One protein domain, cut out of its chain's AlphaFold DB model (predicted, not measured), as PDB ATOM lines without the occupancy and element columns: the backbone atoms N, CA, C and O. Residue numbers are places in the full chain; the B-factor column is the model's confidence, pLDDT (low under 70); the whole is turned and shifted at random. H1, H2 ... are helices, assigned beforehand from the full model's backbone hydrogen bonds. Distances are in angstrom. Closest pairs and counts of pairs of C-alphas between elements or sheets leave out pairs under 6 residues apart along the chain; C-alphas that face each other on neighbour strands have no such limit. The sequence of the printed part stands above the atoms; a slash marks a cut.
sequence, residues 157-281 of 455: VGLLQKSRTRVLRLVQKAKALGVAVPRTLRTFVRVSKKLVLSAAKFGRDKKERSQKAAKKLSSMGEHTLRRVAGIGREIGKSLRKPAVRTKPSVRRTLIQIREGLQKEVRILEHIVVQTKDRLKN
ATOM      1  N   VAL A 157       3.022 -22.077  18.846       95.88
ATOM      2  CA  VAL A 157       3.072 -20.677  19.301       95.88
ATOM      3  C   VAL A 157       2.520 -19.729  18.232       95.88
ATOM      4  O   VAL A 157       1.653 -18.900  18.522       95.88
ATOM      5  N   GLY A 158       2.993 -19.856  16.988       95.31
ATOM      6  CA  GLY A 158       2.542 -19.028  15.871       95.31
ATOM      7  C   GLY A 158       1.081 -19.279  15.504       95.31
ATOM      8  O   GLY A 158       0.344 -18.326  15.246       95.31
ATOM      9  N   LEU A 159       0.642 -20.538  15.523       96.94
ATOM     10  CA  LEU A 159      -0.731 -20.945  15.232       96.94
ATOM     11  C   LEU A 159      -1.709 -20.405  16.274       96.94
ATOM     12  O   LEU A 159      -2.652 -19.718  15.889       96.94
ATOM     13  N   LEU A 160      -1.444 -20.610  17.570       97.25
ATOM     14  CA  LEU A 160      -2.258 -20.074  18.672       97.25
ATOM     15  C   LEU A 160      -2.366 -18.551  18.615       97.25
ATOM     16  O   LEU A 160      -3.430 -17.980  18.863       97.25
ATOM     17  N   GLN A 161      -1.262 -17.871  18.296       96.12
ATOM     18  CA  GLN A 161      -1.269 -16.421  18.155       96.12
ATOM     19  C   GLN A 161      -2.145 -15.975  16.984       96.12
ATOM     20  O   GLN A 161      -2.974 -15.071  17.144       96.12
ATOM     21  N   LYS A 162      -1.953 -16.588  15.811       96.19
ATOM     22  CA  LYS A 162      -2.673 -16.237  14.583       96.19
ATOM     23  C   LYS A 162      -4.171 -16.512  14.718       96.19
ATOM     24  O   LYS A 162      -4.951 -15.594  14.469       96.19
ATOM     25  N   SER A 163      -4.576 -17.704  15.161       97.12
ATOM     26  CA  SER A 163      -5.993 -18.081  15.308       97.12
ATOM     27  C   SER A 163      -6.713 -17.215  16.341       97.12
ATOM     28  O   SER A 163      -7.746 -16.619  16.033       97.12
ATOM     29  N   ARG A 164      -6.119 -17.000  17.525       97.06
ATOM     30  CA  ARG A 164      -6.690 -16.102  18.546       97.06
ATOM     31  C   ARG A 164      -6.866 -14.679  18.019       97.06
ATOM     32  O   ARG A 164      -7.898 -14.054  18.248       97.06
ATOM     33  N   THR A 165      -5.873 -14.161  17.296       96.88
ATOM     34  CA  THR A 165      -5.942 -12.809  16.722       96.88
ATOM     35  C   THR A 165      -7.074 -12.686  15.699       96.88
ATOM     36  O   THR A 165      -7.740 -11.655  15.669       96.88
ATOM     37  N   ARG A 166      -7.337 -13.718  14.887       97.12
ATOM     38  CA  ARG A 166      -8.450 -13.709  13.923       97.12
ATOM     39  C   ARG A 166      -9.815 -13.685  14.598       97.12
ATOM     40  O   ARG A 166     -10.629 -12.834  14.243       97.12
ATOM     41  N   VAL A 167     -10.017 -14.523  15.617       97.81
ATOM     42  CA  VAL A 167     -11.232 -14.498  16.449       97.81
ATOM     43  C   VAL A 167     -11.443 -13.102  17.036       97.81
ATOM     44  O   VAL A 167     -12.501 -12.502  16.858       97.81
ATOM     45  N   LEU A 168     -10.411 -12.526  17.664       97.38
ATOM     46  CA  LEU A 168     -10.502 -11.192  18.263       97.38
ATOM     47  C   LEU A 168     -10.813 -10.099  17.230       97.38
ATOM     48  O   LEU A 168     -11.599  -9.208  17.533       97.38
ATOM     49  N   ARG A 169     -10.257 -10.160  16.012       97.12
ATOM     50  CA  ARG A 169     -10.578  -9.198  14.941       97.12
ATOM     51  C   ARG A 169     -12.057  -9.241  14.557       97.12
ATOM     52  O   ARG A 169     -12.658  -8.184  14.402       97.12
ATOM     53  N   LEU A 170     -12.643 -10.430  14.421       97.31
ATOM     54  CA  LEU A 170     -14.071 -10.575  14.116       97.31
ATOM     55  C   LEU A 170     -14.948 -10.048  15.252       97.31
ATOM     56  O   LEU A 170     -15.915  -9.336  14.997       97.31
ATOM     57  N   VAL A 171     -14.562 -10.314  16.501       96.94
ATOM     58  CA  VAL A 171     -15.250  -9.767  17.678       96.94
ATOM     59  C   VAL A 171     -15.177  -8.238  17.720       96.94
ATOM     60  O   VAL A 171     -16.187  -7.598  17.998       96.94
ATOM     61  N   GLN A 172     -14.027  -7.633  17.407       96.25
ATOM     62  CA  GLN A 172     -13.914  -6.169  17.340       96.25
ATOM     63  C   GLN A 172     -14.767  -5.576  16.214       96.25
ATOM     64  O   GLN A 172     -15.440  -4.573  16.433       96.25
ATOM     65  N   LYS A 173     -14.813  -6.224  15.041       96.31
ATOM     66  CA  LYS A 173     -15.725  -5.825  13.957       96.31
ATOM     67  C   LYS A 173     -17.191  -5.911  14.389       96.31
ATOM     68  O   LYS A 173     -17.948  -4.989  14.119       96.31
ATOM     69  N   ALA A 174     -17.586  -6.973  15.095       95.31
ATOM     70  CA  ALA A 174     -18.940  -7.106  15.637       95.31
ATOM     71  C   ALA A 174     -19.260  -5.983  16.638       95.31
ATOM     72  O   ALA A 174     -20.320  -5.366  16.563       95.31
ATOM     73  N   LYS A 175     -18.320  -5.689  17.546       95.38
ATOM     74  CA  LYS A 175     -18.452  -4.620  18.542       95.38
ATOM     75  C   LYS A 175     -18.662  -3.254  17.889       95.38
ATOM     76  O   LYS A 175     -19.535  -2.512  18.323       95.38
ATOM     77  N   ALA A 176     -17.904  -2.945  16.835       94.88
ATOM     78  CA  ALA A 176     -18.046  -1.702  16.073       94.88
ATOM     79  C   ALA A 176     -19.431  -1.555  15.412       94.88
ATOM     80  O   ALA A 176     -19.878  -0.444  15.165       94.88
ATOM     81  N   LEU A 177     -20.132  -2.669  15.174       93.12
ATOM     82  CA  LEU A 177     -21.504  -2.703  14.659       93.12
ATOM     83  C   LEU A 177     -22.568  -2.772  15.774       93.12
ATOM     84  O   LEU A 177     -23.723  -3.096  15.505       93.12
ATOM     85  N   GLY A 178     -22.195  -2.496  17.028       91.38
ATOM     86  CA  GLY A 178     -23.121  -2.422  18.163       91.38
ATOM     87  C   GLY A 178     -23.485  -3.768  18.799       91.38
ATOM     88  O   GLY A 178     -24.434  -3.838  19.582       91.38
ATOM     89  N   VAL A 179     -22.755  -4.844  18.486       93.94
ATOM     90  CA  VAL A 179     -22.931  -6.144  19.152       93.94
ATOM     91  C   VAL A 179     -22.316  -6.090  20.551       93.94
ATOM     92  O   VAL A 179     -21.163  -5.689  20.721       93.94
ATOM     93  N   ALA A 180     -23.068  -6.537  21.558       93.75
ATOM     94  CA  ALA A 180     -22.576  -6.625  22.926       93.75
ATOM     95  C   ALA A 180     -21.421  -7.638  23.033       93.75
ATOM     96  O   ALA A 180     -21.528  -8.786  22.599       93.75
ATOM     97  N   VAL A 181     -20.307  -7.213  23.637       94.12
ATOM     98  CA  VAL A 181     -19.122  -8.052  23.876       94.12
ATOM     99  C   VAL A 181     -18.833  -8.101  25.378       94.12
ATOM    100  O   VAL A 181     -18.878  -7.054  26.027       94.12
ATOM    101  N   PRO A 182     -18.498  -9.273  25.956       91.75
ATOM    102  CA  PRO A 182     -18.243  -9.381  27.390       91.75
ATOM    103  C   PRO A 182     -17.107  -8.469  27.867       91.75
ATOM    104  O   PRO A 182     -15.997  -8.527  27.335       91.75
ATOM    105  N   ARG A 183     -17.348  -7.696  28.936       90.31
ATOM    106  CA  ARG A 183     -16.334  -6.821  29.566       90.31
ATOM    107  C   ARG A 183     -15.099  -7.589  30.059       90.31
ATOM    108  O   ARG A 183     -14.005  -7.046  30.118       90.31
ATOM    109  N   THR A 184     -15.260  -8.875  30.366       92.19
ATOM    110  CA  THR A 184     -14.189  -9.775  30.827       92.19
ATOM    111  C   THR A 184     -13.307 -10.326  29.697       92.19
ATOM    112  O   THR A 184     -12.331 -11.042  29.962       92.19
ATOM    113  N   LEU A 185     -13.613 -10.028  28.426       93.25
ATOM    114  CA  LEU A 185     -12.776 -10.415  27.293       93.25
ATOM    115  C   LEU A 185     -11.461  -9.625  27.316       93.25
ATOM    116  O   LEU A 185     -11.438  -8.405  27.195       93.25
ATOM    117  N   ARG A 186     -10.339 -10.344  27.410       92.31
ATOM    118  CA  ARG A 186      -8.990  -9.773  27.373       92.31
ATOM    119  C   ARG A 186      -8.351 -10.107  26.031       92.31
ATOM    120  O   ARG A 186      -8.382 -11.255  25.599       92.31
ATOM    121  N   THR A 187      -7.745  -9.117  25.380       90.12
ATOM    122  CA  THR A 187      -7.101  -9.291  24.062       90.12
ATOM    123  C   THR A 187      -5.683  -9.861  24.167       90.12
ATOM    124  O   THR A 187      -5.196 -10.525  23.249       90.12
ATOM    125  N   PHE A 188      -5.014  -9.598  25.296       92.56
ATOM    126  CA  PHE A 188      -3.642 -10.005  25.606       92.56
ATOM    127  C   PHE A 188      -2.597  -9.638  24.534       92.56
ATOM    128  O   PHE A 188      -1.583 -10.328  24.390       92.56
ATOM    129  N   VAL A 189      -2.815  -8.554  23.781       91.00
ATOM    130  CA  VAL A 189      -1.962  -8.177  22.636       91.00
ATOM    131  C   VAL A 189      -0.489  -8.099  23.043       91.00
ATOM    132  O   VAL A 189       0.331  -8.833  22.491       91.00
ATOM    133  N   ARG A 190      -0.163  -7.302  24.069       93.38
ATOM    134  CA  ARG A 190       1.214  -7.094  24.552       93.38
ATOM    135  C   ARG A 190       1.885  -8.388  25.022       93.38
ATOM    136  O   ARG A 190       2.967  -8.734  24.555       93.38
ATOM    137  N   VAL A 191       1.221  -9.125  25.915       94.12
ATOM    138  CA  VAL A 191       1.757 -10.364  26.510       94.12
ATOM    139  C   VAL A 191       2.022 -11.408  25.432       94.12
ATOM    140  O   VAL A 191       3.073 -12.039  25.417       94.12
ATOM    141  N   SER A 192       1.088 -11.558  24.495       93.00
ATOM    142  CA  SER A 192       1.202 -12.550  23.436       93.00
ATOM    143  C   SER A 192       2.357 -12.282  22.472       93.00
ATOM    144  O   SER A 192       3.103 -13.207  22.162       93.00
ATOM    145  N   LYS A 193       2.575 -11.019  22.072       93.75
ATOM    146  CA  LYS A 193       3.719 -10.617  21.238       93.75
ATOM    147  C   LYS A 193       5.047 -10.942  21.926       93.75
ATOM    148  O   LYS A 193       5.918 -11.536  21.298       93.75
ATOM    149  N   LYS A 194       5.174 -10.640  23.227       94.88
ATOM    150  CA  LYS A 194       6.379 -10.959  24.014       94.88
ATOM    151  C   LYS A 194       6.664 -12.466  24.044       94.88
ATOM    152  O   LYS A 194       7.815 -12.862  23.902       94.88
ATOM    153  N   LEU A 195       5.631 -13.302  24.181       94.31
ATOM    154  CA  LEU A 195       5.778 -14.765  24.165       94.31
ATOM    155  C   LEU A 195       6.220 -15.297  22.799       94.31
ATOM    156  O   LEU A 195       7.107 -16.143  22.751       94.31
ATOM    157  N   VAL A 196       5.643 -14.791  21.702       93.50
ATOM    158  CA  VAL A 196       6.053 -15.188  20.344       93.50
ATOM    159  C   VAL A 196       7.512 -14.813  20.083       93.50
ATOM    160  O   VAL A 196       8.285 -15.668  19.660       93.50
ATOM    161  N   LEU A 197       7.907 -13.575  20.397       92.75
ATOM    162  CA  LEU A 197       9.294 -13.122  20.247       92.75
ATOM    163  C   LEU A 197      10.251 -13.955  21.104       92.75
ATOM    164  O   LEU A 197      11.286 -14.399  20.622       92.75
ATOM    165  N   SER A 198       9.886 -14.221  22.360       91.12
ATOM    166  CA  SER A 198      10.701 -15.039  23.260       91.12
ATOM    167  C   SER A 198      10.882 -16.476  22.769       91.12
ATOM    168  O   SER A 198      11.943 -17.044  23.004       91.12
ATOM    169  N   ALA A 199       9.874 -17.071  22.128       91.50
ATOM    170  CA  ALA A 199       9.956 -18.426  21.580       91.50
ATOM    171  C   ALA A 199      10.774 -18.497  20.276       91.50
ATOM    172  O   ALA A 199      11.308 -19.551  19.944       91.50
ATOM    173  N   ALA A 200      10.868 -17.387  19.536       89.62
ATOM    174  CA  ALA A 200      11.613 -17.313  18.281       89.62
ATOM    175  C   ALA A 200      13.132 -17.152  18.477       89.62
ATOM    176  O   ALA A 200      13.896 -17.500  17.580       89.62
ATOM    177  N   LYS A 201      13.572 -16.644  19.637       89.75
ATOM    178  CA  LYS A 201      14.994 -16.437  19.950       89.75
ATOM    179  C   LYS A 201      15.793 -17.748  19.883       89.75
ATOM    180  O   LYS A 201      15.343 -18.792  20.353       89.75
ATOM    181  N   PHE A 202      17.010 -17.664  19.350       84.06
ATOM    182  CA  PHE A 202      17.991 -18.751  19.395       84.06
ATOM    183  C   PHE A 202      18.591 -18.895  20.808       84.06
ATOM    184  O   PHE A 202      18.445 -17.999  21.645       84.06
ATOM    185  N   GLY A 203      19.193 -20.050  21.100       86.81
ATOM    186  CA  GLY A 203      19.803 -20.365  22.400       86.81
ATOM    187  C   GLY A 203      19.521 -21.792  22.883       86.81
ATOM    188  O   GLY A 203      18.604 -22.452  22.388       86.81
ATOM    189  N   ARG A 204      20.305 -22.259  23.867       84.38
ATOM    190  CA  ARG A 204      20.216 -23.619  24.444       84.38
ATOM    191  C   ARG A 204      18.844 -23.912  25.078       84.38
ATOM    192  O   ARG A 204      18.331 -25.018  24.983       84.38
ATOM    193  N   ASP A 205      18.197 -22.888  25.619       90.19
ATOM    194  CA  ASP A 205      16.881 -22.908  26.275       90.19
ATOM    195  C   ASP A 205      15.684 -22.748  25.303       90.19
ATOM    196  O   ASP A 205      14.529 -22.618  25.723       90.19
ATOM    197  N   LYS A 206      15.914 -22.730  23.980       89.75
ATOM    198  CA  LYS A 206      14.867 -22.477  22.965       89.75
ATOM    199  C   LYS A 206      13.671 -23.426  23.087       89.75
ATOM    200  O   LYS A 206      12.520 -22.994  22.947       89.75
ATOM    201  N   LYS A 207      13.924 -24.716  23.337       88.56
ATOM    202  CA  LYS A 207      12.879 -25.748  23.454       88.56
ATOM    203  C   LYS A 207      11.962 -25.470  24.646       88.56
ATOM    204  O   LYS A 207      10.741 -25.452  24.481       88.56
ATOM    205  N   GLU A 208      12.543 -25.180  25.806       91.62
ATOM    206  CA  GLU A 208      11.813 -24.884  27.040       91.62
ATOM    207  C   GLU A 208      10.999 -23.587  26.917       91.62
ATOM    208  O   GLU A 208       9.786 -23.581  27.157       91.62
ATOM    209  N   ARG A 209      11.616 -22.501  26.425       93.12
ATOM    210  CA  ARG A 209      10.920 -21.228  26.164       93.12
ATOM    211  C   ARG A 209       9.730 -21.409  25.226       93.12
ATOM    212  O   ARG A 209       8.652 -20.871  25.485       93.12
ATOM    213  N   SER A 210       9.902 -22.197  24.165       91.75
ATOM    214  CA  SER A 210       8.837 -22.502  23.202       91.75
ATOM    215  C   SER A 210       7.682 -23.282  23.836       91.75
ATOM    216  O   SER A 210       6.519 -22.971  23.575       91.75
ATOM    217  N   GLN A 211       7.973 -24.264  24.693       93.81
ATOM    218  CA  GLN A 211       6.947 -25.017  25.425       93.81
ATOM    219  C   GLN A 211       6.197 -24.126  26.426       93.81
ATOM    220  O   GLN A 211       4.962 -24.133  26.450       93.81
ATOM    221  N   LYS A 212       6.911 -23.290  27.191       94.94
ATOM    222  CA  LYS A 212       6.320 -22.332  28.141       94.94
ATOM    223  C   LYS A 212       5.419 -21.315  27.436       94.94
ATOM    224  O   LYS A 212       4.302 -21.051  27.892       94.94
ATOM    225  N   ALA A 213       5.866 -20.786  26.296       95.94
ATOM    226  CA  ALA A 213       5.073 -19.891  25.456       95.94
ATOM    227  C   ALA A 213       3.814 -20.582  24.916       95.94
ATOM    228  O   ALA A 213       2.726 -20.012  25.017       95.94
ATOM    229  N   ALA A 214       3.937 -21.814  24.411       96.06
ATOM    230  CA  ALA A 214       2.805 -22.600  23.923       96.06
ATOM    231  C   ALA A 214       1.770 -22.864  25.030       96.06
ATOM    232  O   ALA A 214       0.580 -22.635  24.814       96.06
ATOM    233  N   LYS A 215       2.208 -23.246  26.239       97.19
ATOM    234  CA  LYS A 215       1.328 -23.463  27.402       97.19
ATOM    235  C   LYS A 215       0.540 -22.197  27.751       97.19
ATOM    236  O   LYS A 215      -0.685 -22.236  27.838       97.19
ATOM    237  N   LYS A 216       1.221 -21.052  27.881       97.25
ATOM    238  CA  LYS A 216       0.574 -19.777  28.240       97.25
ATOM    239  C   LYS A 216      -0.368 -19.268  27.144       97.25
ATOM    240  O   LYS A 216      -1.466 -18.804  27.449       97.25
ATOM    241  N   LEU A 217       0.021 -19.388  25.873       97.31
ATOM    242  CA  LEU A 217      -0.836 -19.029  24.737       97.31
ATOM    243  C   LEU A 217      -2.052 -19.952  24.607       97.31
ATOM    244  O   LEU A 217      -3.118 -19.469  24.230       97.31
ATOM    245  N   SER A 218      -1.922 -21.235  24.957       97.50
ATOM    246  CA  SER A 218      -3.044 -22.177  25.011       97.50
ATOM    247  C   SER A 218      -4.076 -21.728  26.048       97.50
ATOM    248  O   SER A 218      -5.236 -21.529  25.694       97.50
ATOM    249  N   SER A 219      -3.654 -21.397  27.278       97.81
ATOM    250  CA  SER A 219      -4.553 -20.850  28.312       97.81
ATOM    251  C   SER A 219      -5.236 -19.541  27.888       97.81
ATOM    252  O   SER A 219      -6.405 -19.307  28.191       97.81
ATOM    253  N   MET A 220      -4.530 -18.680  27.150       97.81
ATOM    254  CA  MET A 220      -5.108 -17.458  26.575       97.81
ATOM    255  C   MET A 220      -6.118 -17.755  25.453       97.81
ATOM    256  O   MET A 220      -7.109 -17.035  25.305       97.81
ATOM    257  N   GLY A 221      -5.872 -18.802  24.663       97.44
ATOM    258  CA  GLY A 221      -6.818 -19.342  23.689       97.44
ATOM    259  C   GLY A 221      -8.101 -19.808  24.370       97.44
ATOM    260  O   GLY A 221      -9.174 -19.334  24.014       97.44
ATOM    261  N   GLU A 222      -7.992 -20.615  25.425       98.25
ATOM    262  CA  GLU A 222      -9.137 -21.081  26.224       98.25
ATOM    263  C   GLU A 222      -9.935 -19.939  26.849       98.25
ATOM    264  O   GLU A 222     -11.165 -19.951  26.816       98.25
ATOM    265  N   HIS A 223      -9.252 -18.921  27.386       97.81
ATOM    266  CA  HIS A 223      -9.921 -17.703  27.850       97.81
ATOM    267  C   HIS A 223     -10.741 -17.065  26.733       97.81
ATOM    268  O   HIS A 223     -11.900 -16.718  26.943       97.81
ATOM    269  N   THR A 224     -10.150 -16.922  25.545       97.62
ATOM    270  CA  THR A 224     -10.833 -16.330  24.389       97.62
ATOM    271  C   THR A 224     -12.066 -17.152  24.030       97.62
ATOM    272  O   THR A 224     -13.151 -16.587  23.988       97.62
ATOM    273  N   LEU A 225     -11.926 -18.471  23.880       97.81
ATOM    274  CA  LEU A 225     -13.019 -19.394  23.556       97.81
ATOM    275  C   LEU A 225     -14.185 -19.286  24.545       97.81
ATOM    276  O   LEU A 225     -15.316 -19.018  24.138       97.81
ATOM    277  N   ARG A 226     -13.901 -19.360  25.853       97.31
ATOM    278  CA  ARG A 226     -14.925 -19.216  26.902       97.31
ATOM    279  C   ARG A 226     -15.661 -17.880  26.828       97.31
ATOM    280  O   ARG A 226     -16.866 -17.829  27.046       97.31
ATOM    281  N   ARG A 227     -14.953 -16.782  26.536       96.00
ATOM    282  CA  ARG A 227     -15.557 -15.440  26.485       96.00
ATOM    283  C   ARG A 227     -16.295 -15.155  25.178       96.00
ATOM    284  O   ARG A 227     -17.191 -14.320  25.191       96.00
ATOM    285  N   VAL A 228     -15.969 -15.821  24.071       95.81
ATOM    286  CA  VAL A 228     -16.635 -15.574  22.777       95.81
ATOM    287  C   VAL A 228     -17.807 -16.513  22.489       95.81
ATOM    288  O   VAL A 228     -18.584 -16.221  21.583       95.81
ATOM    289  N   ALA A 229     -17.997 -17.578  23.277       93.31
ATOM    290  CA  ALA A 229     -19.061 -18.572  23.085       93.31
ATOM    291  C   ALA A 229     -20.480 -17.969  22.964       93.31
ATOM    292  O   ALA A 229     -21.313 -18.469  22.213       93.31
ATOM    293  N   GLY A 230     -20.760 -16.863  23.666       92.38
ATOM    294  CA  GLY A 230     -22.057 -16.174  23.616       92.38
ATOM    295  C   GLY A 230     -22.238 -15.191  22.453       92.38
ATOM    296  O   GLY A 230     -23.366 -14.809  22.152       92.38
ATOM    297  N   ILE A 231     -21.164 -14.789  21.764       93.75
ATOM    298  CA  ILE A 231     -21.209 -13.682  20.792       93.75
ATOM    299  C   ILE A 231     -22.064 -14.033  19.572       93.75
ATOM    300  O   ILE A 231     -22.775 -13.175  19.057       93.75
ATOM    301  N   GLY A 232     -22.079 -15.298  19.142       91.75
ATOM    302  CA  GLY A 232     -22.962 -15.739  18.057       91.75
ATOM    303  C   GLY A 232     -24.448 -15.487  18.352       91.75
ATOM    304  O   GLY A 232     -25.192 -15.092  17.452       91.75
ATOM    305  N   ARG A 233     -24.873 -15.640  19.617       93.88
ATOM    306  CA  ARG A 233     -26.243 -15.321  20.057       93.88
ATOM    307  C   ARG A 233     -26.492 -13.814  20.070       93.88
ATOM    308  O   ARG A 233     -27.537 -13.377  19.601       93.88
ATOM    309  N   GLU A 234     -25.525 -13.022  20.527       95.06
ATOM    310  CA  GLU A 234     -25.622 -11.554  20.535       95.06
ATOM    311  C   GLU A 234     -25.686 -10.953  19.122       95.06
ATOM    312  O   GLU A 234     -26.461 -10.022  18.871       95.06
ATOM    313  N   ILE A 235     -24.957 -11.526  18.157       93.75
ATOM    314  CA  ILE A 235     -25.111 -11.178  16.736       93.75
ATOM    315  C   ILE A 235     -26.531 -11.524  16.266       93.75
ATOM    316  O   ILE A 235     -27.182 -10.703  15.624       93.75
ATOM    317  N   GLY A 236     -27.045 -12.705  16.630       92.88
ATOM    318  CA  GLY A 236     -28.418 -13.121  16.323       92.88
ATOM    319  C   GLY A 236     -29.484 -12.153  16.850       92.88
ATOM    320  O   GLY A 236     -30.402 -11.806  16.112       92.88
ATOM    321  N   LYS A 237     -29.339 -11.660  18.086       93.50
ATOM    322  CA  LYS A 237     -30.209 -10.614  18.654       93.50
ATOM    323  C   LYS A 237     -30.084  -9.299  17.883       93.50
ATOM    324  O   LYS A 237     -31.089  -8.681  17.549       93.50
ATOM    325  N   SER A 238     -28.859  -8.892  17.553       91.62
ATOM    326  CA  SER A 238     -28.591  -7.650  16.813       91.62
ATOM    327  C   SER A 238     -29.215  -7.660  15.414       91.62
ATOM    328  O   SER A 238     -29.768  -6.652  14.988       91.62
ATOM    329  N   LEU A 239     -29.220  -8.814  14.738       92.25
ATOM    330  CA  LEU A 239     -29.870  -9.006  13.436       92.25
ATOM    331  C   LEU A 239     -31.404  -8.856  13.474       92.25
ATOM    332  O   LEU A 239     -32.004  -8.611  12.429       92.25
ATOM    333  N   ARG A 240     -32.040  -8.999  14.646       91.31
ATOM    334  CA  ARG A 240     -33.497  -8.823  14.819       91.31
ATOM    335  C   ARG A 240     -33.904  -7.360  15.020       91.31
ATOM    336  O   ARG A 240     -35.076  -7.041  14.841       91.31
ATOM    337  N   LYS A 241     -32.964  -6.471  15.367       89.69
ATOM    338  CA  LYS A 241     -33.247  -5.053  15.638       89.69
ATOM    339  C   LYS A 241     -33.743  -4.331  14.370       89.69
ATOM    340  O   LYS A 241     -33.095  -4.472  13.328       89.69
ATOM    341  N   PRO A 242     -34.805  -3.501  14.445       83.50
ATOM    342  CA  PRO A 242     -35.334  -2.764  13.289       83.50
ATOM    343  C   PRO A 242     -34.267  -1.946  12.547       83.50
ATOM    344  O   PRO A 242     -34.135  -2.074  11.334       83.50
ATOM    345  N   ALA A 243     -33.413  -1.228  13.284       80.44
ATOM    346  CA  ALA A 243     -32.328  -0.409  12.731       80.44
ATOM    347  C   ALA A 243     -31.280  -1.190  11.907       80.44
ATOM    348  O   ALA A 243     -30.569  -0.605  11.090       80.44
ATOM    349  N   VAL A 244     -31.155  -2.507  12.122       79.94
ATOM    350  CA  VAL A 244     -30.276  -3.390  11.335       79.94
ATOM    351  C   VAL A 244     -31.039  -4.027  10.176       79.94
ATOM    352  O   VAL A 244     -30.467  -4.219   9.103       79.94
ATOM    353  N   ARG A 245     -32.336  -4.324  10.349       75.94
ATOM    354  CA  ARG A 245     -33.196  -4.852   9.276       75.94
ATOM    355  C   ARG A 245     -33.312  -3.873   8.109       75.94
ATOM    356  O   ARG A 245     -33.281  -4.314   6.966       75.94
ATOM    357  N   THR A 246     -33.366  -2.575   8.396       72.12
ATOM    358  CA  THR A 246     -33.461  -1.509   7.386       72.12
ATOM    359  C   THR A 246     -32.128  -1.177   6.701       72.12
ATOM    360  O   THR A 246     -32.123  -0.424   5.734       72.12
ATOM    361  N   LYS A 247     -30.994  -1.754   7.139       90.06
ATOM    362  CA  LYS A 247     -29.652  -1.529   6.559       90.06
ATOM    363  C   LYS A 247     -29.047  -2.827   5.993       90.06
ATOM    364  O   LYS A 247     -28.305  -3.526   6.694       90.06
ATOM    365  N   PRO A 248     -29.288  -3.156   4.704       89.25
ATOM    366  CA  PRO A 248     -28.860  -4.421   4.098       89.25
ATOM    367  C   PRO A 248     -27.351  -4.689   4.138       89.25
ATOM    368  O   PRO A 248     -26.945  -5.850   4.214       89.25
ATOM    369  N   SER A 249     -26.514  -3.649   4.075       91.38
ATOM    370  CA  SER A 249     -25.050  -3.769   4.142       91.38
ATOM    371  C   SER A 249     -24.587  -4.258   5.517       91.38
ATOM    372  O   SER A 249     -23.916  -5.282   5.609       91.38
ATOM    373  N   VAL A 250     -25.032  -3.597   6.591       90.81
ATOM    374  CA  VAL A 250     -24.724  -3.964   7.984       90.81
ATOM    375  C   VAL A 250     -25.224  -5.371   8.297       90.81
ATOM    376  O   VAL A 250     -24.490  -6.179   8.870       90.81
ATOM    377  N   ARG A 251     -26.451  -5.696   7.870       92.62
ATOM    378  CA  ARG A 251     -27.023  -7.037   8.033       92.62
ATOM    379  C   ARG A 251     -26.153  -8.105   7.364       92.62
ATOM    380  O   ARG A 251     -25.824  -9.100   8.008       92.62
ATOM    381  N   ARG A 252     -25.741  -7.889   6.107       94.00
ATOM    382  CA  ARG A 252     -24.830  -8.790   5.375       94.00
ATOM    383  C   ARG A 252     -23.497  -8.958   6.104       94.00
ATOM    384  O   ARG A 252     -23.056 -10.086   6.308       94.00
ATOM    385  N   THR A 253     -22.886  -7.866   6.561       94.75
ATOM    386  CA  THR A 253     -21.618  -7.911   7.302       94.75
ATOM    387  C   THR A 253     -21.741  -8.681   8.619       94.75
ATOM    388  O   THR A 253     -20.863  -9.476   8.941       94.75
ATOM    389  N   LEU A 254     -22.827  -8.506   9.377       94.94
ATOM    390  CA  LEU A 254     -23.055  -9.252  10.621       94.94
ATOM    391  C   LEU A 254     -23.231 -10.758  10.384       94.94
ATOM    392  O   LEU A 254     -22.707 -11.554  11.166       94.94
ATOM    393  N   ILE A 255     -23.915 -11.156   9.307       95.00
ATOM    394  CA  ILE A 255     -24.035 -12.568   8.900       95.00
ATOM    395  C   ILE A 255     -22.646 -13.144   8.589       95.00
ATOM    396  O   ILE A 255     -22.254 -14.145   9.187       95.00
ATOM    397  N   GLN A 256     -21.855 -12.445   7.769       96.38
ATOM    398  CA  GLN A 256     -20.483 -12.849   7.438       96.38
ATOM    399  C   GLN A 256     -19.584 -12.946   8.679       96.38
ATOM    400  O   GLN A 256     -18.777 -13.869   8.801       96.38
ATOM    401  N   ILE A 257     -19.713 -12.010   9.627       97.06
ATOM    402  CA  ILE A 257     -18.973 -12.057  10.892       97.06
ATOM    403  C   ILE A 257     -19.395 -13.272  11.717       97.06
ATOM    404  O   ILE A 257     -18.525 -13.922  12.291       97.06
ATOM    405  N   ARG A 258     -20.691 -13.599  11.787       96.19
ATOM    406  CA  ARG A 258     -21.192 -14.759  12.542       96.19
ATOM    407  C   ARG A 258     -20.636 -16.069  11.990       96.19
ATOM    408  O   ARG A 258     -20.102 -16.865  12.761       96.19
ATOM    409  N   GLU A 259     -20.722 -16.265  10.677       96.06
ATOM    410  CA  GLU A 259     -20.192 -17.447   9.984       96.06
ATOM    411  C   GLU A 259     -18.668 -17.542  10.129       96.06
ATOM    412  O   GLU A 259     -18.126 -18.578  10.526       96.06
ATOM    413  N   GLY A 260     -17.969 -16.427   9.895       96.38
ATOM    414  CA  GLY A 260     -16.522 -16.342  10.066       96.38
ATOM    415  C   GLY A 260     -16.087 -16.630  11.503       96.38
ATOM    416  O   GLY A 260     -15.100 -17.334  11.717       96.38
ATOM    417  N   LEU A 261     -16.828 -16.135  12.498       96.88
ATOM    418  CA  LEU A 261     -16.514 -16.341  13.911       96.88
ATOM    419  C   LEU A 261     -16.670 -17.812  14.285       96.88
ATOM    420  O   LEU A 261     -15.786 -18.356  14.936       96.88
ATOM    421  N   GLN A 262     -17.742 -18.467  13.834       96.25
ATOM    422  CA  GLN A 262     -17.946 -19.900  14.049       96.25
ATOM    423  C   GLN A 262     -16.795 -20.729  13.462       96.25
ATOM    424  O   GLN A 262     -16.279 -21.624  14.134       96.25
ATOM    425  N   LYS A 263     -16.347 -20.409  12.241       96.06
ATOM    426  CA  LYS A 263     -15.203 -21.078  11.602       96.06
ATOM    427  C   LYS A 263     -13.899 -20.866  12.380       96.06
ATOM    428  O   LYS A 263     -13.202 -21.829  12.685       96.06
ATOM    429  N   GLU A 264     -13.568 -19.622  12.719       97.44
ATOM    430  CA  GLU A 264     -12.311 -19.283  13.406       97.44
ATOM    431  C   GLU A 264     -12.273 -19.802  14.855       97.44
ATOM    432  O   GLU A 264     -11.207 -20.184  15.340       97.44
ATOM    433  N   VAL A 265     -13.425 -19.882  15.535       97.69
ATOM    434  CA  VAL A 265     -13.555 -20.509  16.862       97.69
ATOM    435  C   VAL A 265     -13.239 -22.002  16.793       97.69
ATOM    436  O   VAL A 265     -12.379 -22.447  17.547       97.69
ATOM    437  N   ARG A 266     -13.818 -22.744  15.836       97.12
ATOM    438  CA  ARG A 266     -13.515 -24.176  15.632       97.12
ATOM    439  C   ARG A 266     -12.026 -24.424  15.370       97.12
ATOM    440  O   ARG A 266     -11.435 -25.352  15.916       97.12
ATOM    441  N   ILE A 267     -11.393 -23.571  14.558       97.38
ATOM    442  CA  ILE A 267      -9.951 -23.658  14.283       97.38
ATOM    443  C   ILE A 267      -9.132 -23.385  15.554       97.38
ATOM    444  O   ILE A 267      -8.176 -24.107  15.839       97.38
ATOM    445  N   LEU A 268      -9.486 -22.358  16.335       98.19
ATOM    446  CA  LEU A 268      -8.805 -22.051  17.595       98.19
ATOM    447  C   LEU A 268      -8.966 -23.184  18.621       98.19
ATOM    448  O   LEU A 268      -7.975 -23.541  19.256       98.19
ATOM    449  N   GLU A 269     -10.161 -23.758  18.757       97.81
ATOM    450  CA  GLU A 269     -10.435 -24.931  19.603       97.81
ATOM    451  C   GLU A 269      -9.504 -26.087  19.247       97.81
ATOM    452  O   GLU A 269      -8.768 -26.576  20.106       97.81
ATOM    453  N   HIS A 270      -9.449 -26.455  17.966       97.56
ATOM    454  CA  HIS A 270      -8.592 -27.539  17.499       97.56
ATOM    455  C   HIS A 270      -7.101 -27.254  17.743       97.56
ATOM    456  O   HIS A 270      -6.361 -28.124  18.202       97.56
ATOM    457  N   ILE A 271      -6.642 -26.020  17.501       97.94
ATOM    458  CA  ILE A 271      -5.246 -25.627  17.755       97.94
ATOM    459  C   ILE A 271      -4.914 -25.672  19.258       97.94
ATOM    460  O   ILE A 271      -3.801 -26.051  19.637       97.94
ATOM    461  N   VAL A 272      -5.851 -25.298  20.132       97.88
ATOM    462  CA  VAL A 272      -5.677 -25.404  21.589       97.88
ATOM    463  C   VAL A 272      -5.543 -26.869  22.006       97.88
ATOM    464  O   VAL A 272      -4.598 -27.187  22.732       97.88
ATOM    465  N   VAL A 273      -6.425 -27.746  21.515       97.00
ATOM    466  CA  VAL A 273      -6.402 -29.190  21.804       97.00
ATOM    467  C   VAL A 273      -5.107 -29.825  21.301       97.00
ATOM    468  O   VAL A 273      -4.358 -30.373  22.107       97.00
ATOM    469  N   GLN A 274      -4.756 -29.644  20.023       96.62
ATOM    470  CA  GLN A 274      -3.542 -30.247  19.454       96.62
ATOM    471  C   GLN A 274      -2.263 -29.765  20.156       96.62
ATOM    472  O   GLN A 274      -1.300 -30.515  20.297       96.62
ATOM    473  N   THR A 275      -2.235 -28.508  20.623       96.50
ATOM    474  CA  THR A 275      -1.083 -27.994  21.378       96.50
ATOM    475  C   THR A 275      -0.979 -28.692  22.732       96.50
ATOM    476  O   THR A 275       0.122 -29.031  23.166       96.50
ATOM    477  N   LYS A 276      -2.108 -28.914  23.415       95.50
ATOM    478  CA  LYS A 276      -2.137 -29.619  24.702       95.50
ATOM    479  C   LYS A 276      -1.750 -31.084  24.560       95.50
ATOM    480  O   LYS A 276      -0.980 -31.565  25.386       95.50
ATOM    481  N   ASP A 277      -2.228 -31.753  23.520       95.38
ATOM    482  CA  ASP A 277      -1.849 -33.132  23.211       95.38
ATOM    483  C   ASP A 277      -0.347 -33.236  22.967       95.38
ATOM    484  O   ASP A 277       0.322 -34.024  23.635       95.38
ATOM    485  N   ARG A 278       0.219 -32.357  22.127       93.94
ATOM    486  CA  ARG A 278       1.669 -32.312  21.894       93.94
ATOM    487  C   ARG A 278       2.454 -32.085  23.186       93.94
ATOM    488  O   ARG A 278       3.455 -32.755  23.409       93.94
ATOM    489  N   LEU A 279       2.018 -31.157  24.042       92.38
ATOM    490  CA  LEU A 279       2.671 -30.899  25.335       92.38
ATOM    491  C   LEU A 279       2.599 -32.101  26.293       92.38
ATOM    492  O   LEU A 279       3.412 -32.180  27.208       92.38
ATOM    493  N   LYS A 280       1.650 -33.020  26.085       94.00
ATOM    494  CA  LYS A 280       1.495 -34.281  26.824       94.00
ATOM    495  C   LYS A 280       2.045 -35.500  26.065       94.00
ATOM    496  O   LYS A 280       1.780 -36.619  26.487       94.00
ATOM    497  N   ASN A 281       2.757 -35.302  24.950       92.31
ATOM    498  CA  ASN A 281       3.228 -36.364  24.050       92.31
ATOM    499  C   ASN A 281       2.115 -37.307  23.546       92.31
ATOM    500  O   ASN A 281       2.346 -38.493  23.326       92.31
TER     501      ASN A 281
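AT A GLANCE: This is residues 157 to 281 of the 455 residues of the protein "Transposase" of Leptospirillum sp. Group II '5-way CG' (UniProt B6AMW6). This is a long rod of helices: H1, H3 and H6 run along it as the core, H2 folds back on H3 at one end, and at the other end H4 runs beside H6, with little H5 at the turn into H6. H1, H2, H3 and H6 make an up-and-down bundle, each running against the one before it. The printed part has 125 residues with six named helices, H1 to H6 in chain order, no named strand, class all helix. It is only just loose, close to compact, with a radius of gyration of the C-alphas of 16.9 A, and spans 60 by 26 by 22 A.

HOW THE PARTS SIT: Start at H6, residues 248 to 279, the hub. It touches H1, residues 157 to 176, opposite ways at a shallow tilt of 24 degrees; the closest C-alphas, Ser 163 and Leu 268, are 5.4 A apart. Its residues 265 to 279 alone touch H3, residues 206 to 228, at a steep tilt of 40 degrees, closest at C-alphas 218 and 272, 5.4 A. Its residues 251 to 262 alone touch H4, residues 231 to 240, closest at C-alphas 232 and 258, 5.9 A. H5, residues 242 to 245, only just touches H6, only at the corner, with 3 pairs of C-alphas within 8 A, closest 244 and 251, 5.9 A. H2, residues 189 to 200, forms a hairpin with H3, closest at C-alphas 199 and 210, 4.5 A. Every O i to N i+4 pair is within hydrogen-bond range in H1, H2, H3 and H6, and 5 of 6 in H4; H5 is too short.

IN THESE COORDINATES: Find C-alpha 157 at (3.072, -20.677, 19.301), where H1 begins its 28.6 A; H3 covers 32.3 A. H6 runs 46.3 A to C-alpha 279 at (2.671, -30.899, 25.335).

THE WHOLE: The C-alphas of Arg 204 and Thr 246 are farthest apart, 60.5 A. The printed part has no cut; the H1 to H2 link is long, and no printed residue is under 70 in pLDDT.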